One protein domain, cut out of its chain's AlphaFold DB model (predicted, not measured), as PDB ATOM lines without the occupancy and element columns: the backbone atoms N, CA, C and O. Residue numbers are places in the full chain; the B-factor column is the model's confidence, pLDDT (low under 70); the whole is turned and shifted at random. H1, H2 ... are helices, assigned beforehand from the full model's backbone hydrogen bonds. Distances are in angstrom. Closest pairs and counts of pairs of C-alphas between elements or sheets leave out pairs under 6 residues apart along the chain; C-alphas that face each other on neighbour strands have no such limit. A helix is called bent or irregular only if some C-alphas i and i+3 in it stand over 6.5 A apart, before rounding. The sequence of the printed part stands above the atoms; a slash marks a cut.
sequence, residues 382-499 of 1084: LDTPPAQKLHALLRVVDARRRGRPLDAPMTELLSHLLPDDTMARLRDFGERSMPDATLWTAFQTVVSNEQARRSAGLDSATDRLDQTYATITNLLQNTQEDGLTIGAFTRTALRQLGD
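What this domain is: This is residues 382 to 499 of the 1084 residues of the protein "DNA helicase" of Salinibacter ruber (strain DSM 13855 / M31) (UniProt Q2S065). The longest helix, H6, runs along much of the domain's length, with H3, H4 and H5 gathered near its start and H7 folded back beside its end. The hairpin of H1 and H2 bridges these two ends from one side, H1 packing on H7 and H2 on H4. The printed part has 118 residues with seven named helices, H1 to H7 in chain order, and no named strand: all helix. It is compact, with a radius of gyration of the C-alphas of 14.5 A, and spans 43 by 31 by 24 A.

How they stand to each other: H1, residues 385 to 401, and H2, residues 407 to 417, form a helical hairpin, a shallow tilt of 24 degrees, opposite ways; their closest C-alphas, Ala 392 and Leu 413, are 5.0 A apart. H3 is residues 420 to 433, and H4, residues 439 to 448, is the hub. H4 touches H2 (closest C-alphas Thr 411 and Leu 439, 6.4 A) at a steep tilt of 56 degrees. H3, with residues 426 to 430 alone, touches H4 about perpendicular, at 86 degrees (Gly 430 and Ala 442, 5.4 A). H5, residues 450 to 455, touches H4 only at the corner (Val 446 and Arg 453, 4.6 A). H6, residues 459 to 478, touches H4 with residues 462 to 469 alone (Val 447 and Asp 466, 6.0 A). H7, residues 486 to 497, forms a helical hairpin with H6, touching its residues 471 to 478 alone (Leu 475 and Ala 493, 6.7 A), at 12 degrees. H1 touches H7 with residues 386 to 390 alone (Pro 386 and Leu 497, 6.0 A). Every O i to N i+4 pair is within hydrogen-bond range in H1, H2, H3, H4, H5 and H7; in H6, 14 of 16 are.

Where its parts are: H1 begins at C-alpha 385 (26.209, 104.326, -61.564) and is 24.5 A long. H3 measures 19.6 A. H6 measures 29.6 A and is irregular: C-alphas 460 and 463 are 8.2 A apart. H7 ends at C-alpha 497 (28.057, 97.899, -66.986).

The domain as a whole: The C-alphas farthest apart, of Ser 455 and Gly 483, are 43.3 A apart. The printed part has no cut and no long link; residues 480 to 485 stand free. Mean pLDDT of the printed part is 77.1, under 70 at residues 382 to 388, 420 to 421, 460 to 465 and 490 to 499.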
ATOM      1  N   LEU A 382      29.820 111.440 -63.638       50.12
ATOM      2  CA  LEU A 382      30.535 110.441 -62.850       50.12
ATOM      3  C   LEU A 382      29.886 110.049 -61.526       50.12
ATOM      4  O   LEU A 382      30.368 109.101 -60.936       50.12
ATOM      5  N   ASP A 383      28.814 110.691 -61.082       49.09
ATOM      6  CA  ASP A 383      28.007 110.242 -59.941       49.09
ATOM      7  C   ASP A 383      26.925 109.249 -60.383       49.09
ATOM      8  O   ASP A 383      26.289 108.586 -59.564       49.09
ATOM      9  N   THR A 384      26.723 109.103 -61.697       51.00
ATOM     10  CA  THR A 384      25.796 108.105 -62.223       51.00
ATOM     11  C   THR A 384      26.418 106.707 -62.139       51.00
ATOM     12  O   THR A 384      27.578 106.528 -62.534       51.00
ATOM     13  N   PRO A 385      25.667 105.677 -61.700       54.44
ATOM     14  CA  PRO A 385      26.209 104.326 -61.564       54.44
ATOM     15  C   PRO A 385      26.915 103.785 -62.826       54.44
ATOM     16  O   PRO A 385      27.983 103.187 -62.687       54.44
ATOM     17  N   PRO A 386      26.420 104.004 -64.067       55.16
ATOM     18  CA  PRO A 386      27.128 103.557 -65.271       55.16
ATOM     19  C   PRO A 386      28.486 104.243 -65.475       55.16
ATOM     20  O   PRO A 386      29.449 103.603 -65.898       55.16
ATOM     21  N   ALA A 387      28.582 105.537 -65.168       60.16
ATOM     22  CA  ALA A 387      29.814 106.294 -65.337       60.16
ATOM     23  C   ALA A 387      30.840 106.002 -64.234       60.16
ATOM     24  O   ALA A 387      32.025 105.923 -64.551       60.16
ATOM     25  N   GLN A 388      30.405 105.766 -62.989       65.81
ATOM     26  CA  GLN A 388      31.267 105.290 -61.895       65.81
ATOM     27  C   GLN A 388      31.921 103.957 -62.255       65.81
ATOM     28  O   GLN A 388      33.144 103.820 -62.227       65.81
ATOM     29  N   LYS A 389      31.108 102.990 -62.704       72.44
ATOM     30  CA  LYS A 389      31.587 101.676 -63.152       72.44
ATOM     31  C   LYS A 389      32.570 101.797 -64.318       72.44
ATOM     32  O   LYS A 389      33.617 101.151 -64.316       72.44
ATOM     33  N   LEU A 390      32.260 102.635 -65.312       74.62
ATOM     34  CA  LEU A 390      33.145 102.879 -66.452       74.62
ATOM     35  C   LEU A 390      34.470 103.526 -66.015       74.62
ATOM     36  O   LEU A 390      35.532 103.111 -66.479       74.62
ATOM     37  N   HIS A 391      34.418 104.533 -65.144       73.94
ATOM     38  CA  HIS A 391      35.598 105.234 -64.648       73.94
ATOM     39  C   HIS A 391      36.519 104.285 -63.872       73.94
ATOM     40  O   HIS A 391      37.709 104.199 -64.191       73.94
ATOM     41  N   ALA A 392      35.961 103.505 -62.942       78.00
ATOM     42  CA  ALA A 392      36.694 102.484 -62.202       78.00
ATOM     43  C   ALA A 392      37.324 101.443 -63.150       78.00
ATOM     44  O   ALA A 392      38.510 101.134 -63.033       78.00
ATOM     45  N   LEU A 393      36.588 100.973 -64.167       85.06
ATOM     46  CA  LEU A 393      37.122 100.042 -65.167       85.06
ATOM     47  C   LEU A 393      38.281 100.650 -65.972       85.06
ATOM     48  O   LEU A 393      39.317 100.007 -66.133       85.06
ATOM     49  N   LEU A 394      38.151 101.885 -66.465       84.38
ATOM     50  CA  LEU A 394      39.215 102.553 -67.225       84.38
ATOM     51  C   LEU A 394      40.496 102.714 -66.392       84.38
ATOM     52  O   LEU A 394      41.597 102.589 -66.936       84.38
ATOM     53  N   ARG A 395      40.375 102.918 -65.074       82.31
ATOM     54  CA  ARG A 395      41.521 102.960 -64.150       82.31
ATOM     55  C   ARG A 395      42.228 101.611 -64.031       82.31
ATOM     56  O   ARG A 395      43.456 101.577 -64.011       82.31
ATOM     57  N   VAL A 396      41.485 100.505 -64.032       86.75
ATOM     58  CA  VAL A 396      42.055  99.143 -64.068       86.75
ATOM     59  C   VAL A 396      42.813  98.912 -65.376       86.75
ATOM     60  O   VAL A 396      43.928  98.386 -65.366       86.75
ATOM     61  N   VAL A 397      42.241  99.341 -66.507       88.44
ATOM     62  CA  VAL A 397      42.887  99.234 -67.827       88.44
ATOM     63  C   VAL A 397      44.192 100.028 -67.868       88.44
ATOM     64  O   VAL A 397      45.209  99.511 -68.337       88.44
ATOM     65  N   ASP A 398      44.202 101.258 -67.353       83.44
ATOM     66  CA  ASP A 398      45.412 102.082 -67.310       83.44
ATOM     67  C   ASP A 398      46.486 101.515 -66.371       83.44
ATOM     68  O   ASP A 398      47.662 101.484 -66.748       83.44
ATOM     69  N   ALA A 399      46.096 101.002 -65.199       80.38
ATOM     70  CA  ALA A 399      47.013 100.343 -64.271       80.38
ATOM     71  C   ALA A 399      47.673  99.113 -64.918       80.38
ATOM     72  O   ALA A 399      48.901  99.002 -64.929       80.38
ATOM     73  N   ARG A 400      46.882  98.250 -65.574       84.69
ATOM     74  CA  ARG A 400      47.384  97.070 -66.295       84.69
ATOM     75  C   ARG A 400      48.326  97.449 -67.435       84.69
ATOM     76  O   ARG A 400      49.393  96.859 -67.578       84.69
ATOM     77  N   ARG A 401      47.959  98.458 -68.230       84.00
ATOM     78  CA  ARG A 401      48.774  98.986 -69.335       84.00
ATOM     79  C   ARG A 401      50.145  99.477 -68.870       84.00
ATOM     80  O   ARG A 401      51.121  99.344 -69.604       84.00
ATOM     81  N   ARG A 402      50.209 100.074 -67.680       77.81
ATOM     82  CA  ARG A 402      51.429 100.638 -67.085       77.81
ATOM     83  C   ARG A 402      52.228  99.633 -66.248       77.81
ATOM     84  O   ARG A 402      53.276 100.009 -65.737       77.81
ATOM     85  N   GLY A 403      51.752  98.394 -66.102       77.38
ATOM     86  CA  GLY A 403      52.383  97.387 -65.245       77.38
ATOM     87  C   GLY A 403      52.316  97.731 -63.751       77.38
ATOM     88  O   GLY A 403      53.260  97.440 -63.024       77.38
ATOM     89  N   ARG A 404      51.239  98.393 -63.305       72.19
ATOM     90  CA  ARG A 404      51.039  98.846 -61.917       72.19
ATOM     91  C   ARG A 404      50.151  97.883 -61.107       72.19
ATOM     92  O   ARG A 404      49.415  97.103 -61.718       72.19
ATOM     93  N   PRO A 405      50.189  97.942 -59.757       76.62
ATOM     94  CA  PRO A 405      49.297  97.162 -58.896       76.62
ATOM     95  C   PRO A 405      47.818  97.401 -59.226       76.62
ATOM     96  O   PRO A 405      47.414  98.525 -59.529       76.62
ATOM     97  N   LEU A 406      47.007  96.342 -59.176       80.38
ATOM     98  CA  LEU A 406      45.590  96.387 -59.565       80.38
ATOM     99  C   LEU A 406      44.637  96.506 -58.369       80.38
ATOM    100  O   LEU A 406      43.442  96.703 -58.567       80.38
ATOM    101  N   ASP A 407      45.147  96.420 -57.146       76.44
ATOM    102  CA  ASP A 407      44.335  96.153 -55.955       76.44
ATOM    103  C   ASP A 407      43.360  97.288 -55.639       76.44
ATOM    104  O   ASP A 407      42.156  97.060 -55.498       76.44
ATOM    105  N   ALA A 408      43.861  98.524 -55.597       73.00
ATOM    106  CA  ALA A 408      43.049  99.716 -55.367       73.00
ATOM    107  C   ALA A 408      41.995  99.951 -56.472       73.00
ATOM    108  O   ALA A 408      40.810 100.014 -56.138       73.00
ATOM    109  N   PRO A 409      42.352 100.033 -57.775       77.12
ATOM    110  CA  PRO A 409      41.354 100.255 -58.823       77.12
ATOM    111  C   PRO A 409      40.369  99.084 -58.967       77.12
ATOM    112  O   PRO A 409      39.223  99.299 -59.356       77.12
ATOM    113  N   MET A 410      40.772  97.855 -58.630       84.31
ATOM    114  CA  MET A 410      39.872  96.704 -58.674       84.31
ATOM    115  C   MET A 410      38.904  96.647 -57.500       84.31
ATOM    116  O   MET A 410      37.731  96.331 -57.685       84.31
ATOM    117  N   THR A 411      39.357  97.030 -56.310       82.12
ATOM    118  CA  THR A 411      38.482  97.176 -55.141       82.12
ATOM    119  C   THR A 411      37.368  98.189 -55.404       82.12
ATOM    120  O   THR A 411      36.216  97.933 -55.059       82.12
ATOM    121  N   GLU A 412      37.700  99.306 -56.051       77.69
ATOM    122  CA  GLU A 412      36.738 100.338 -56.447       77.69
ATOM    123  C   GLU A 412      35.722  99.820 -57.474       77.69
ATOM    124  O   GLU A 412      34.514  99.980 -57.295       77.69
ATOM    125  N   LEU A 413      36.184  99.114 -58.514       83.06
ATOM    126  CA  LEU A 413      35.281  98.519 -59.501       83.06
ATOM    127  C   LEU A 413      34.307  97.520 -58.855       83.06
ATOM    128  O   LEU A 413      33.112  97.564 -59.145       83.06
ATOM    129  N   LEU A 414      34.790  96.655 -57.956       83.62
ATOM    130  CA  LEU A 414      33.946  95.694 -57.242       83.62
ATOM    131  C   LEU A 414      32.894  96.385 -56.366       83.62
ATOM    132  O   LEU A 414      31.743  95.952 -56.375       83.62
ATOM    133  N   SER A 415      33.238  97.483 -55.678       78.19
ATOM    134  CA  SER A 415      32.259  98.233 -54.876       78.19
ATOM    135  C   SER A 415      31.127  98.854 -55.692       78.19
ATOM    136  O   SER A 415      30.044  99.044 -55.155       78.19
ATOM    137  N   HIS A 416      31.339  99.139 -56.979       72.50
ATOM    138  CA  HIS A 416      30.268  99.635 -57.850       72.50
ATOM    139  C   HIS A 416      29.432  98.515 -58.487       72.50
ATOM    140  O   HIS A 416      28.343  98.781 -59.002       72.50
ATOM    141  N   LEU A 417      29.937  97.278 -58.515       71.75
ATOM    142  CA  LEU A 417      29.280  96.137 -59.162       71.75
ATOM    143  C   LEU A 417      28.537  95.226 -58.179       71.75
ATOM    144  O   LEU A 417      27.577  94.566 -58.574       71.75
ATOM    145  N   LEU A 418      28.955  95.197 -56.914       75.06
ATOM    146  CA  LEU A 418      28.384  94.341 -55.880       75.06
ATOM    147  C   LEU A 418      27.629  95.169 -54.824       75.06
ATOM    148  O   LEU A 418      28.059  96.272 -54.501       75.06
ATOM    149  N   PRO A 419      26.532  94.643 -54.244       72.12
ATOM    150  CA  PRO A 419      25.845  95.286 -53.124       72.12
ATOM    151  C   PRO A 419      26.745  95.462 -51.901       72.12
ATOM    152  O   PRO A 419      27.619  94.628 -51.652       72.12
ATOM    153  N   ASP A 420      26.440  96.459 -51.069       67.75
ATOM    154  CA  ASP A 420      27.202  96.756 -49.848       67.75
ATOM    155  C   ASP A 420      27.305  95.557 -48.892       67.75
ATOM    156  O   ASP A 420      28.392  95.270 -48.393       67.75
ATOM    157  N   ASP A 421      26.217  94.801 -48.689       67.56
ATOM    158  CA  ASP A 421      26.234  93.589 -47.850       67.56
ATOM    159  C   ASP A 421      27.143  92.497 -48.443       67.56
ATOM    160  O   ASP A 421      27.921  91.862 -47.732       67.56
ATOM    161  N   THR A 422      27.124  92.325 -49.769       77.25
ATOM    162  CA  THR A 422      28.019  91.385 -50.461       77.25
ATOM    163  C   THR A 422      29.480  91.810 -50.321       77.25
ATOM    164  O   THR A 422      30.338  90.977 -50.028       77.25
ATOM    165  N   MET A 423      29.763  93.104 -50.476       85.56
ATOM    166  CA  MET A 423      31.103  93.669 -50.307       85.56
ATOM    167  C   MET A 423      31.612  93.550 -48.870       85.56
ATOM    168  O   MET A 423      32.784  93.229 -48.668       85.56
ATOM    169  N   ALA A 424      30.757  93.782 -47.872       75.38
ATOM    170  CA  ALA A 424      31.110  93.647 -46.461       75.38
ATOM    171  C   ALA A 424      31.490  92.199 -46.116       75.38
ATOM    172  O   ALA A 424      32.557  91.961 -45.553       75.38
ATOM    173  N   ARG A 425      30.671  91.230 -46.540       81.81
ATOM    174  CA  ARG A 425      30.931  89.792 -46.355       81.81
ATOM    175  C   ARG A 425      32.195  89.324 -47.070       81.81
ATOM    176  O   ARG A 425      32.957  88.529 -46.528       81.81
ATOM    177  N   LEU A 426      32.441  89.837 -48.274       84.75
ATOM    178  CA  LEU A 426      33.642  89.520 -49.040       84.75
ATOM    179  C   LEU A 426      34.918  90.054 -48.367       84.75
ATOM    180  O   LEU A 426      35.929  89.352 -48.341       84.75
ATOM    181  N   ARG A 427      34.875  91.272 -47.810       85.06
ATOM    182  CA  ARG A 427      35.990  91.851 -47.042       85.06
ATOM    183  C   ARG A 427      36.264  91.060 -45.769       85.06
ATOM    184  O   ARG A 427      37.404  90.669 -45.555       85.06
ATOM    185  N   ASP A 428      35.223  90.758 -44.998       83.75
ATOM    186  CA  ASP A 428      35.333  89.943 -43.785       83.75
ATOM    187  C   ASP A 428      35.917  88.549 -44.086       83.75
ATOM    188  O   ASP A 428      36.815  88.075 -43.392       83.75
ATOM    189  N   PHE A 429      35.486  87.907 -45.177       89.31
ATOM    190  CA  PHE A 429      36.088  86.652 -45.628       89.31
ATOM    191  C   PHE A 429      37.577  86.810 -45.974       89.31
ATOM    192  O   PHE A 429      38.386  85.984 -45.547       89.31
ATOM    193  N   GLY A 430      37.938  87.859 -46.719       86.75
ATOM    194  CA  GLY A 430      39.326  88.170 -47.066       86.75
ATOM    195  C   GLY A 430      40.200  88.355 -45.825       86.75
ATOM    196  O   GLY A 430      41.216  87.684 -45.693       86.75
ATOM    197  N   GLU A 431      39.760  89.175 -44.872       86.44
ATOM    198  CA  GLU A 431      40.483  89.439 -43.622       86.44
ATOM    199  C   GLU A 431      40.649  88.177 -42.763       86.44
ATOM    200  O   GLU A 431      41.726  87.933 -42.216       86.44
ATOM    201  N   ARG A 432      39.607  87.339 -42.665       88.38
ATOM    202  CA  ARG A 432      39.637  86.124 -41.833       88.38
ATOM    203  C   ARG A 432      40.399  84.964 -42.464       88.38
ATOM    204  O   ARG A 432      41.048  84.205 -41.750       88.38
ATOM    205  N   SER A 433      40.254  84.774 -43.773       85.88
ATOM    206  CA  SER A 433      40.674  83.543 -44.460       85.88
ATOM    207  C   SER A 433      41.864  83.742 -45.394       85.88
ATOM    208  O   SER A 433      42.537  82.768 -45.725       85.88
ATOM    209  N   MET A 434      42.128  84.977 -45.835       86.69
ATOM    210  CA  MET A 434      43.185  85.308 -46.794       86.69
ATOM    211  C   MET A 434      43.849  86.675 -46.485       86.69
ATOM    212  O   MET A 434      43.845  87.552 -47.349       86.69
ATOM    213  N   PRO A 435      44.433  86.878 -45.285       77.50
ATOM    214  CA  PRO A 435      44.871  88.198 -44.804       77.50
ATOM    215  C   PRO A 435      45.975  88.854 -45.649       77.50
ATOM    216  O   PRO A 435      46.056  90.076 -45.704       77.50
ATOM    217  N   ASP A 436      46.791  88.054 -46.343       81.81
ATOM    218  CA  ASP A 436      47.856  88.538 -47.234       81.81
ATOM    219  C   ASP A 436      47.406  88.655 -48.705       81.81
ATOM    220  O   ASP A 436      48.213  88.948 -49.591       81.81
ATOM    221  N   ALA A 437      46.132  88.374 -49.002       81.75
ATOM    222  CA  ALA A 437      45.599  88.380 -50.357       81.75
ATOM    223  C   ALA A 437      44.815  89.659 -50.668       81.75
ATOM    224  O   ALA A 437      44.210  90.298 -49.811       81.75
ATOM    225  N   THR A 438      44.779  90.005 -51.951       83.00
ATOM    226  CA  THR A 438      44.013  91.154 -52.443       83.00
ATOM    227  C   THR A 438      42.512  90.849 -52.403       83.00
ATOM    228  O   THR A 438      42.100  89.691 -52.523       83.00
ATOM    229  N   LEU A 439      41.665  91.883 -52.326       83.50
ATOM    230  CA  LEU A 439      40.209  91.695 -52.382       83.50
ATOM    231  C   LEU A 439      39.761  91.029 -53.695       83.50
ATOM    232  O   LEU A 439      38.807  90.255 -53.707       83.50
ATOM    233  N   TRP A 440      40.484  91.275 -54.791       87.62
ATOM    234  CA  TRP A 440      40.267  90.586 -56.062       87.62
ATOM    235  C   TRP A 440      40.557  89.085 -55.959       87.62
ATOM    236  O   TRP A 440      39.773  88.272 -56.438       87.62
ATOM    237  N   THR A 441      41.636  88.691 -55.282       88.56
ATOM    238  CA  THR A 441      41.963  87.278 -55.041       88.56
ATOM    239  C   THR A 441      40.917  86.605 -54.151       88.56
ATOM    240  O   THR A 441      40.505  85.477 -54.432       88.56
ATOM    241  N   ALA A 442      40.436  87.299 -53.116       88.81
ATOM    242  CA  ALA A 442      39.336  86.814 -52.284       88.81
ATOM    243  C   ALA A 442      38.052  86.629 -53.116       88.81
ATOM    244  O   ALA A 442      37.420  85.575 -53.045       88.81
ATOM    245  N   PHE A 443      37.718  87.596 -53.978       92.44
ATOM    246  CA  PHE A 443      36.588  87.516 -54.908       92.44
ATOM    247  C   PHE A 443      36.705  86.324 -55.861       92.44
ATOM    248  O   PHE A 443      35.783  85.517 -55.945       92.44
ATOM    249  N   GLN A 444      37.855  86.153 -56.518       92.69
ATOM    250  CA  GLN A 444      38.118  85.010 -57.398       92.69
ATOM    251  C   GLN A 444      37.970  83.674 -56.669       92.69
ATOM    252  O   GLN A 444      37.455  82.714 -57.243       92.69
ATOM    253  N   THR A 445      38.398  83.616 -55.408       90.38
ATOM    254  CA  THR A 445      38.301  82.412 -54.577       90.38
ATOM    255  C   THR A 445      36.847  82.095 -54.239       90.38
ATOM    256  O   THR A 445      36.425  80.955 -54.398       90.38
ATOM    257  N   VAL A 446      36.056  83.098 -53.852       90.62
ATOM    258  CA  VAL A 446      34.617  82.955 -53.571       90.62
ATOM    259  C   VAL A 446      33.819  82.585 -54.833       90.62
ATOM    260  O   VAL A 446      32.898  81.770 -54.771       90.62
ATOM    261  N   VAL A 447      34.188  83.132 -55.992       87.81
ATOM    262  CA  VAL A 447      33.594  82.788 -57.294       87.81
ATOM    263  C   VAL A 447      33.977  81.365 -57.714       87.81
ATOM    264  O   VAL A 447      33.136  80.601 -58.159       87.81
ATOM    265  N   SER A 448      35.226  80.946 -57.531       85.94
ATOM    266  CA  SER A 448      35.688  79.651 -58.059       85.94
ATOM    267  C   SER A 448      35.470  78.471 -57.104       85.94
ATOM    268  O   SER A 448      35.619  77.322 -57.517       85.94
ATOM    269  N   ASN A 449      35.173  78.723 -55.823       89.25
ATOM    270  CA  ASN A 449      35.088  77.693 -54.789       89.25
ATOM    271  C   ASN A 449      33.810  77.834 -53.948       89.25
ATOM    272  O   ASN A 449      33.658  78.755 -53.144       89.25
ATOM    273  N   GLU A 450      32.923  76.851 -54.082       82.31
ATOM    274  CA  GLU A 450      31.642  76.791 -53.375       82.31
ATOM    275  C   GLU A 450      31.802  76.767 -51.843       82.31
ATOM    276  O   GLU A 450      31.042  77.403 -51.120       82.31
ATOM    277  N   GLN A 451      32.825  76.091 -51.316       81.12
ATOM    278  CA  GLN A 451      33.066  76.024 -49.873       81.12
ATOM    279  C   GLN A 451      33.533  77.375 -49.308       81.12
ATOM    280  O   GLN A 451      33.121  77.761 -48.213       81.12
ATOM    281  N   ALA A 452      34.352  78.115 -50.061       83.75
ATOM    282  CA  ALA A 452      34.737  79.482 -49.711       83.75
ATOM    283  C   ALA A 452      33.526  80.429 -49.753       83.75
ATOM    284  O   ALA A 452      33.342  81.240 -48.846       83.75
ATOM    285  N   ARG A 453      32.653  80.269 -50.755       89.00
ATOM    286  CA  ARG A 453      31.401  81.026 -50.902       89.00
ATOM    287  C   ARG A 453      30.442  80.826 -49.727       89.00
ATOM    288  O   ARG A 453      29.975  81.815 -49.158       89.00
ATOM    289  N   ARG A 454      30.256  79.576 -49.294       79.81
ATOM    290  CA  ARG A 454      29.497  79.236 -48.079       79.81
ATOM    291  C   ARG A 454      30.110  79.855 -46.831       79.81
ATOM    292  O   ARG A 454      29.405  80.416 -45.998       79.81
ATOM    293  N   SER A 455      31.436  79.798 -46.702       83.06
ATOM    294  CA  SER A 455      32.154  80.364 -45.551       83.06
ATOM    295  C   SER A 455      32.075  81.896 -45.474       83.06
ATOM    296  O   SER A 455      32.107  82.457 -44.375       83.06
ATOM    297  N   ALA A 456      31.932  82.564 -46.621       83.00
ATOM    298  CA  ALA A 456      31.644  83.993 -46.717       83.00
ATOM    299  C   ALA A 456      30.150  84.328 -46.500       83.00
ATOM    300  O   ALA A 456      29.793  85.498 -46.399       83.00
ATOM    301  N   GLY A 457      29.263  83.326 -46.433       83.50
ATOM    302  CA  GLY A 457      27.818  83.524 -46.311       83.50
ATOM    303  C   GLY A 457      27.204  84.184 -47.549       83.50
ATOM    304  O   GLY A 457      26.353  85.063 -47.401       83.50
ATOM    305  N   LEU A 458      27.677  83.804 -48.742       80.00
ATOM    306  CA  LEU A 458      27.312  84.396 -50.037       80.00
ATOM    307  C   LEU A 458      26.626  83.408 -50.999       80.00
ATOM    308  O   LEU A 458      26.558  83.659 -52.201       80.00
ATOM    309  N   ASP A 459      26.090  82.299 -50.492       72.56
ATOM    310  CA  ASP A 459      25.476  81.244 -51.318       72.56
ATOM    311  C   ASP A 459      24.288  81.742 -52.144       72.56
ATOM    312  O   ASP A 459      24.151  81.399 -53.321       72.56
ATOM    313  N   SER A 460      23.479  82.627 -51.560       63.06
ATOM    314  CA  SER A 460      22.340  83.272 -52.219       63.06
ATOM    315  C   SER A 460      22.738  84.305 -53.281       63.06
ATOM    316  O   SER A 460      21.873  84.781 -54.011       63.06
ATOM    317  N   ALA A 461      24.026  84.656 -53.385       63.47
ATOM    318  CA  ALA A 461      24.555  85.638 -54.335       63.47
ATOM    319  C   ALA A 461      25.322  85.001 -55.511       63.47
ATOM    320  O   ALA A 461      25.943  85.727 -56.287       63.47
ATOM    321  N   THR A 462      25.272  83.672 -55.648       68.06
ATOM    322  CA  THR A 462      26.004  82.870 -56.646       68.06
ATOM    323  C   THR A 462      25.962  83.458 -58.056       68.06
ATOM    324  O   THR A 462      27.000  83.881 -58.565       68.06
ATOM    325  N   ASP A 463      24.770  83.583 -58.638       58.81
ATOM    326  CA  ASP A 463      24.609  84.033 -60.026       58.81
ATOM    327  C   ASP A 463      25.185  85.440 -60.245       58.81
ATOM    328  O   ASP A 463      25.824  85.726 -61.255       58.81
ATOM    329  N   ARG A 464      25.028  86.324 -59.252       69.25
ATOM    330  CA  ARG A 464      25.532  87.702 -59.310       69.25
ATOM    331  C   ARG A 464      27.058  87.761 -59.259       69.25
ATOM    332  O   ARG A 464      27.657  88.570 -59.970       69.25
ATOM    333  N   LEU A 465      27.686  86.949 -58.411       69.44
ATOM    334  CA  LEU A 465      29.144  86.877 -58.299       69.44
ATOM    335  C   LEU A 465      29.756  86.348 -59.603       69.44
ATOM    336  O   LEU A 465      30.690  86.956 -60.131       69.44
ATOM    337  N   ASP A 466      29.173  85.284 -60.157       72.50
ATOM    338  CA  ASP A 466      29.627  84.658 -61.401       72.50
ATOM    339  C   ASP A 466      29.446  85.612 -62.601       72.50
ATOM    340  O   ASP A 466      30.377  85.820 -63.387       72.50
ATOM    341  N   GLN A 467      28.302  86.302 -62.688       70.31
ATOM    342  CA  GLN A 467      28.037  87.323 -63.709       70.31
ATOM    343  C   GLN A 467      29.004  88.514 -63.610       70.31
ATOM    344  O   GLN A 467      29.521  88.992 -64.626       70.31
ATOM    345  N   THR A 468      29.281  88.992 -62.393       73.50
ATOM    346  CA  THR A 468      30.222  90.097 -62.153       73.50
ATOM    347  C   THR A 468      31.633  89.708 -62.597       73.50
ATOM    348  O   THR A 468      32.298  90.466 -63.307       73.50
ATOM    349  N   TYR A 469      32.075  88.500 -62.242       84.44
ATOM    350  CA  TYR A 469      33.377  87.976 -62.640       84.44
ATOM    351  C   TYR A 469      33.509  87.817 -64.160       84.44
ATOM    352  O   TYR A 469      34.515  88.246 -64.741       84.44
ATOM    353  N   ALA A 470      32.487  87.263 -64.817       73.81
ATOM    354  CA  ALA A 470      32.448  87.121 -66.270       73.81
ATOM    355  C   ALA A 470      32.506  88.485 -66.976       73.81
ATOM    356  O   ALA A 470      33.296  88.670 -67.902       73.81
ATOM    357  N   THR A 471      31.740  89.466 -66.492       74.44
ATOM    358  CA  THR A 471      31.698  90.827 -67.051       74.44
ATOM    359  C   THR A 471      33.066  91.506 -66.986       74.44
ATOM    360  O   THR A 471      33.574  91.986 -68.002       74.44
ATOM    361  N   ILE A 472      33.712  91.501 -65.812       82.62
ATOM    362  CA  ILE A 472      35.047  92.093 -65.634       82.62
ATOM    363  C   ILE A 472      36.066  91.396 -66.543       82.62
ATOM    364  O   ILE A 472      36.845  92.056 -67.232       82.62
ATOM    365  N   THR A 473      36.049  90.061 -66.575       83.44
ATOM    366  CA  THR A 473      37.016  89.272 -67.347       83.44
ATOM    367  C   THR A 473      36.875  89.514 -68.847       83.44
ATOM    368  O   THR A 473      37.880  89.785 -69.508       83.44
ATOM    369  N   ASN A 474      35.648  89.503 -69.374       79.38
ATOM    370  CA  ASN A 474      35.365  89.757 -70.789       79.38
ATOM    371  C   ASN A 474      35.812  91.164 -71.207       79.38
ATOM    372  O   ASN A 474      36.512  91.328 -72.208       79.38
ATOM    373  N   LEU A 475      35.486  92.189 -70.412       82.94
ATOM    374  CA  LEU A 475      35.905  93.561 -70.702       82.94
ATOM    375  C   LEU A 475      37.429  93.704 -70.691       82.94
ATOM    376  O   LEU A 475      37.988  94.340 -71.584       82.94
ATOM    377  N   LEU A 476      38.119  93.085 -69.730       85.44
ATOM    378  CA  LEU A 476      39.581  93.111 -69.667       85.44
ATOM    379  C   LEU A 476      40.244  92.316 -70.802       85.44
ATOM    380  O   LEU A 476      41.318  92.716 -71.254       85.44
ATOM    381  N   GLN A 477      39.637  91.230 -71.283       83.75
ATOM    382  CA  GLN A 477      40.118  90.491 -72.456       83.75
ATOM    383  C   GLN A 477      40.013  91.330 -73.731       83.75
ATOM    384  O   GLN A 477      40.992  91.419 -74.469       83.75
ATOM    385  N   ASN A 478      38.902  92.042 -73.931       79.88
ATOM    386  CA  ASN A 478      38.705  92.905 -75.100       79.88
ATOM    387  C   ASN A 478      39.764  94.018 -75.194       79.88
ATOM    388  O   ASN A 478      40.128  94.441 -76.284       79.88
ATOM    389  N   THR A 479      40.358  94.447 -74.074       84.62
ATOM    390  CA  THR A 479      41.479  95.413 -74.101       84.62
ATOM    391  C   THR A 479      42.749  94.897 -74.788       84.62
ATOM    392  O   THR A 479      43.707  95.664 -74.947       84.62
ATOM    393  N   GLN A 480      42.811  93.602 -75.121       77.88
ATOM    394  CA  GLN A 480      43.912  92.957 -75.839       77.88
ATOM    395  C   GLN A 480      43.791  93.048 -77.364       77.88
ATOM    396  O   GLN A 480      44.764  92.728 -78.038       77.88
ATOM    397  N   GLU A 481      42.661  93.514 -77.899       78.25
ATOM    398  CA  GLU A 481      42.477  93.689 -79.340       78.25
ATOM    399  C   GLU A 481      43.360  94.815 -79.906       78.25
ATOM    400  O   GLU A 481      43.410  95.935 -79.380       78.25
ATOM    401  N   ASP A 482      44.046  94.521 -81.012       71.94
ATOM    402  CA  ASP A 482      44.871  95.493 -81.722       71.94
ATOM    403  C   ASP A 482      44.004  96.557 -82.408       71.94
ATOM    404  O   ASP A 482      43.011  96.262 -83.068       71.94
ATOM    405  N   GLY A 483      44.393  97.827 -82.267       77.00
ATOM    406  CA  GLY A 483      43.675  98.954 -82.876       77.00
ATOM    407  C   GLY A 483      42.434  99.430 -82.111       77.00
ATOM    408  O   GLY A 483      41.787 100.376 -82.560       77.00
ATOM    409  N   LEU A 484      42.122  98.852 -80.945       87.56
ATOM    410  CA  LEU A 484      40.987  99.283 -80.131       87.56
ATOM    411  C   LEU A 484      41.156 100.737 -79.651       87.56
ATOM    412  O   LEU A 484      42.129 101.097 -78.972       87.56
ATOM    413  N   THR A 485      40.188 101.586 -79.994       88.31
ATOM    414  CA  THR A 485      40.165 102.992 -79.581       88.31
ATOM    415  C   THR A 485      39.449 103.174 -78.246       88.31
ATOM    416  O   THR A 485      38.632 102.348 -77.831       88.31
ATOM    417  N   ILE A 486      39.736 104.288 -77.571       77.69
ATOM    418  CA  ILE A 486      39.066 104.665 -76.321       77.69
ATOM    419  C   ILE A 486      37.546 104.741 -76.524       77.69
ATOM    420  O   ILE A 486      36.794 104.181 -75.731       77.69
ATOM    421  N   GLY A 487      37.080 105.376 -77.605       71.44
ATOM    422  CA  GLY A 487      35.648 105.523 -77.875       71.44
ATOM    423  C   GLY A 487      34.943 104.186 -78.119       71.44
ATOM    424  O   GLY A 487      33.839 103.968 -77.616       71.44
ATOM    425  N   ALA A 488      35.585 103.269 -78.851       76.38
ATOM    426  CA  ALA A 488      35.039 101.938 -79.108       76.38
ATOM    427  C   ALA A 488      34.939 101.099 -77.825       76.38
ATOM    428  O   ALA A 488      33.891 100.508 -77.559       76.38
ATOM    429  N   PHE A 489      35.989 101.105 -76.999       83.56
ATOM    430  CA  PHE A 489      35.991 100.396 -75.721       83.56
ATOM    431  C   PHE A 489      34.925 100.938 -74.766       83.56
ATOM    432  O   PHE A 489      34.138 100.163 -74.227       83.56
ATOM    433  N   THR A 490      34.837 102.261 -74.608       69.75
ATOM    434  CA  THR A 490      33.872 102.904 -73.709       69.75
ATOM    435  C   THR A 490      32.421 102.573 -74.063       69.75
ATOM    436  O   THR A 490      31.631 102.265 -73.172       69.75
ATOM    437  N   ARG A 491      32.062 102.558 -75.356       65.44
ATOM    438  CA  ARG A 491      30.720 102.137 -75.803       65.44
ATOM    439  C   ARG A 491      30.420 100.680 -75.458       65.44
ATOM    440  O   ARG A 491      29.294 100.341 -75.112       65.44
ATOM    441  N   THR A 492      31.409  99.798 -75.559       69.69
ATOM    442  CA  THR A 492      31.254  98.384 -75.189       69.69
ATOM    443  C   THR A 492      31.160  98.201 -73.676       69.69
ATOM    444  O   THR A 492      30.285  97.476 -73.215       69.69
ATOM    445  N   ALA A 493      31.983  98.908 -72.903       69.56
ATOM    446  CA  ALA A 493      31.951  98.881 -71.446       69.56
ATOM    447  C   ALA A 493      30.623  99.405 -70.883       69.56
ATOM    448  O   ALA A 493      30.012  98.735 -70.061       69.56
ATOM    449  N   LEU A 494      30.116 100.545 -71.364       61.03
ATOM    450  CA  LEU A 494      28.832 101.095 -70.904       61.03
ATOM    451  C   LEU A 494      27.659 100.141 -71.152       61.03
ATOM    452  O   LEU A 494      26.807  99.991 -70.280       61.03
ATOM    453  N   ARG A 495      27.654  99.443 -72.297       60.16
ATOM    454  CA  ARG A 495      26.647  98.414 -72.608       60.16
ATOM    455  C   ARG A 495      26.679  97.235 -71.634       60.16
ATOM    456  O   ARG A 495      25.635  96.661 -71.361       60.16
ATOM    457  N   GLN A 496      27.854  96.873 -71.125       62.88
ATOM    458  CA  GLN A 496      28.019  95.736 -70.213       62.88
ATOM    459  C   GLN A 496      27.912  96.120 -68.725       62.88
ATOM    460  O   GLN A 496      27.724  95.241 -67.892       62.88
ATOM    461  N   LEU A 497      28.028  97.409 -68.375       58.88
ATOM    462  CA  LEU A 497      28.057  97.899 -66.986       58.88
ATOM    463  C   LEU A 497      26.742  98.564 -66.505       58.88
ATOM    464  O   LEU A 497      26.571  98.755 -65.296       58.88
ATOM    465  N   GLY A 498      25.824  98.956 -67.398       50.78
ATOM    466  CA  GLY A 498      24.550  99.610 -67.036       50.78
ATOM    467  C   GLY A 498      23.559  98.693 -66.295       50.78
ATOM    468  O   GLY A 498      23.547  97.492 -66.539       50.78
ATOM    469  N   ASP A 499      22.741  99.259 -65.390       43.66
ATOM    470  CA  ASP A 499      21.597  98.581 -64.742       43.66
ATOM    471  C   ASP A 499      20.279  98.988 -65.445       43.66
ATOM    472  O   ASP A 499      19.812 100.118 -65.264       43.66
TER     473      ASP A 499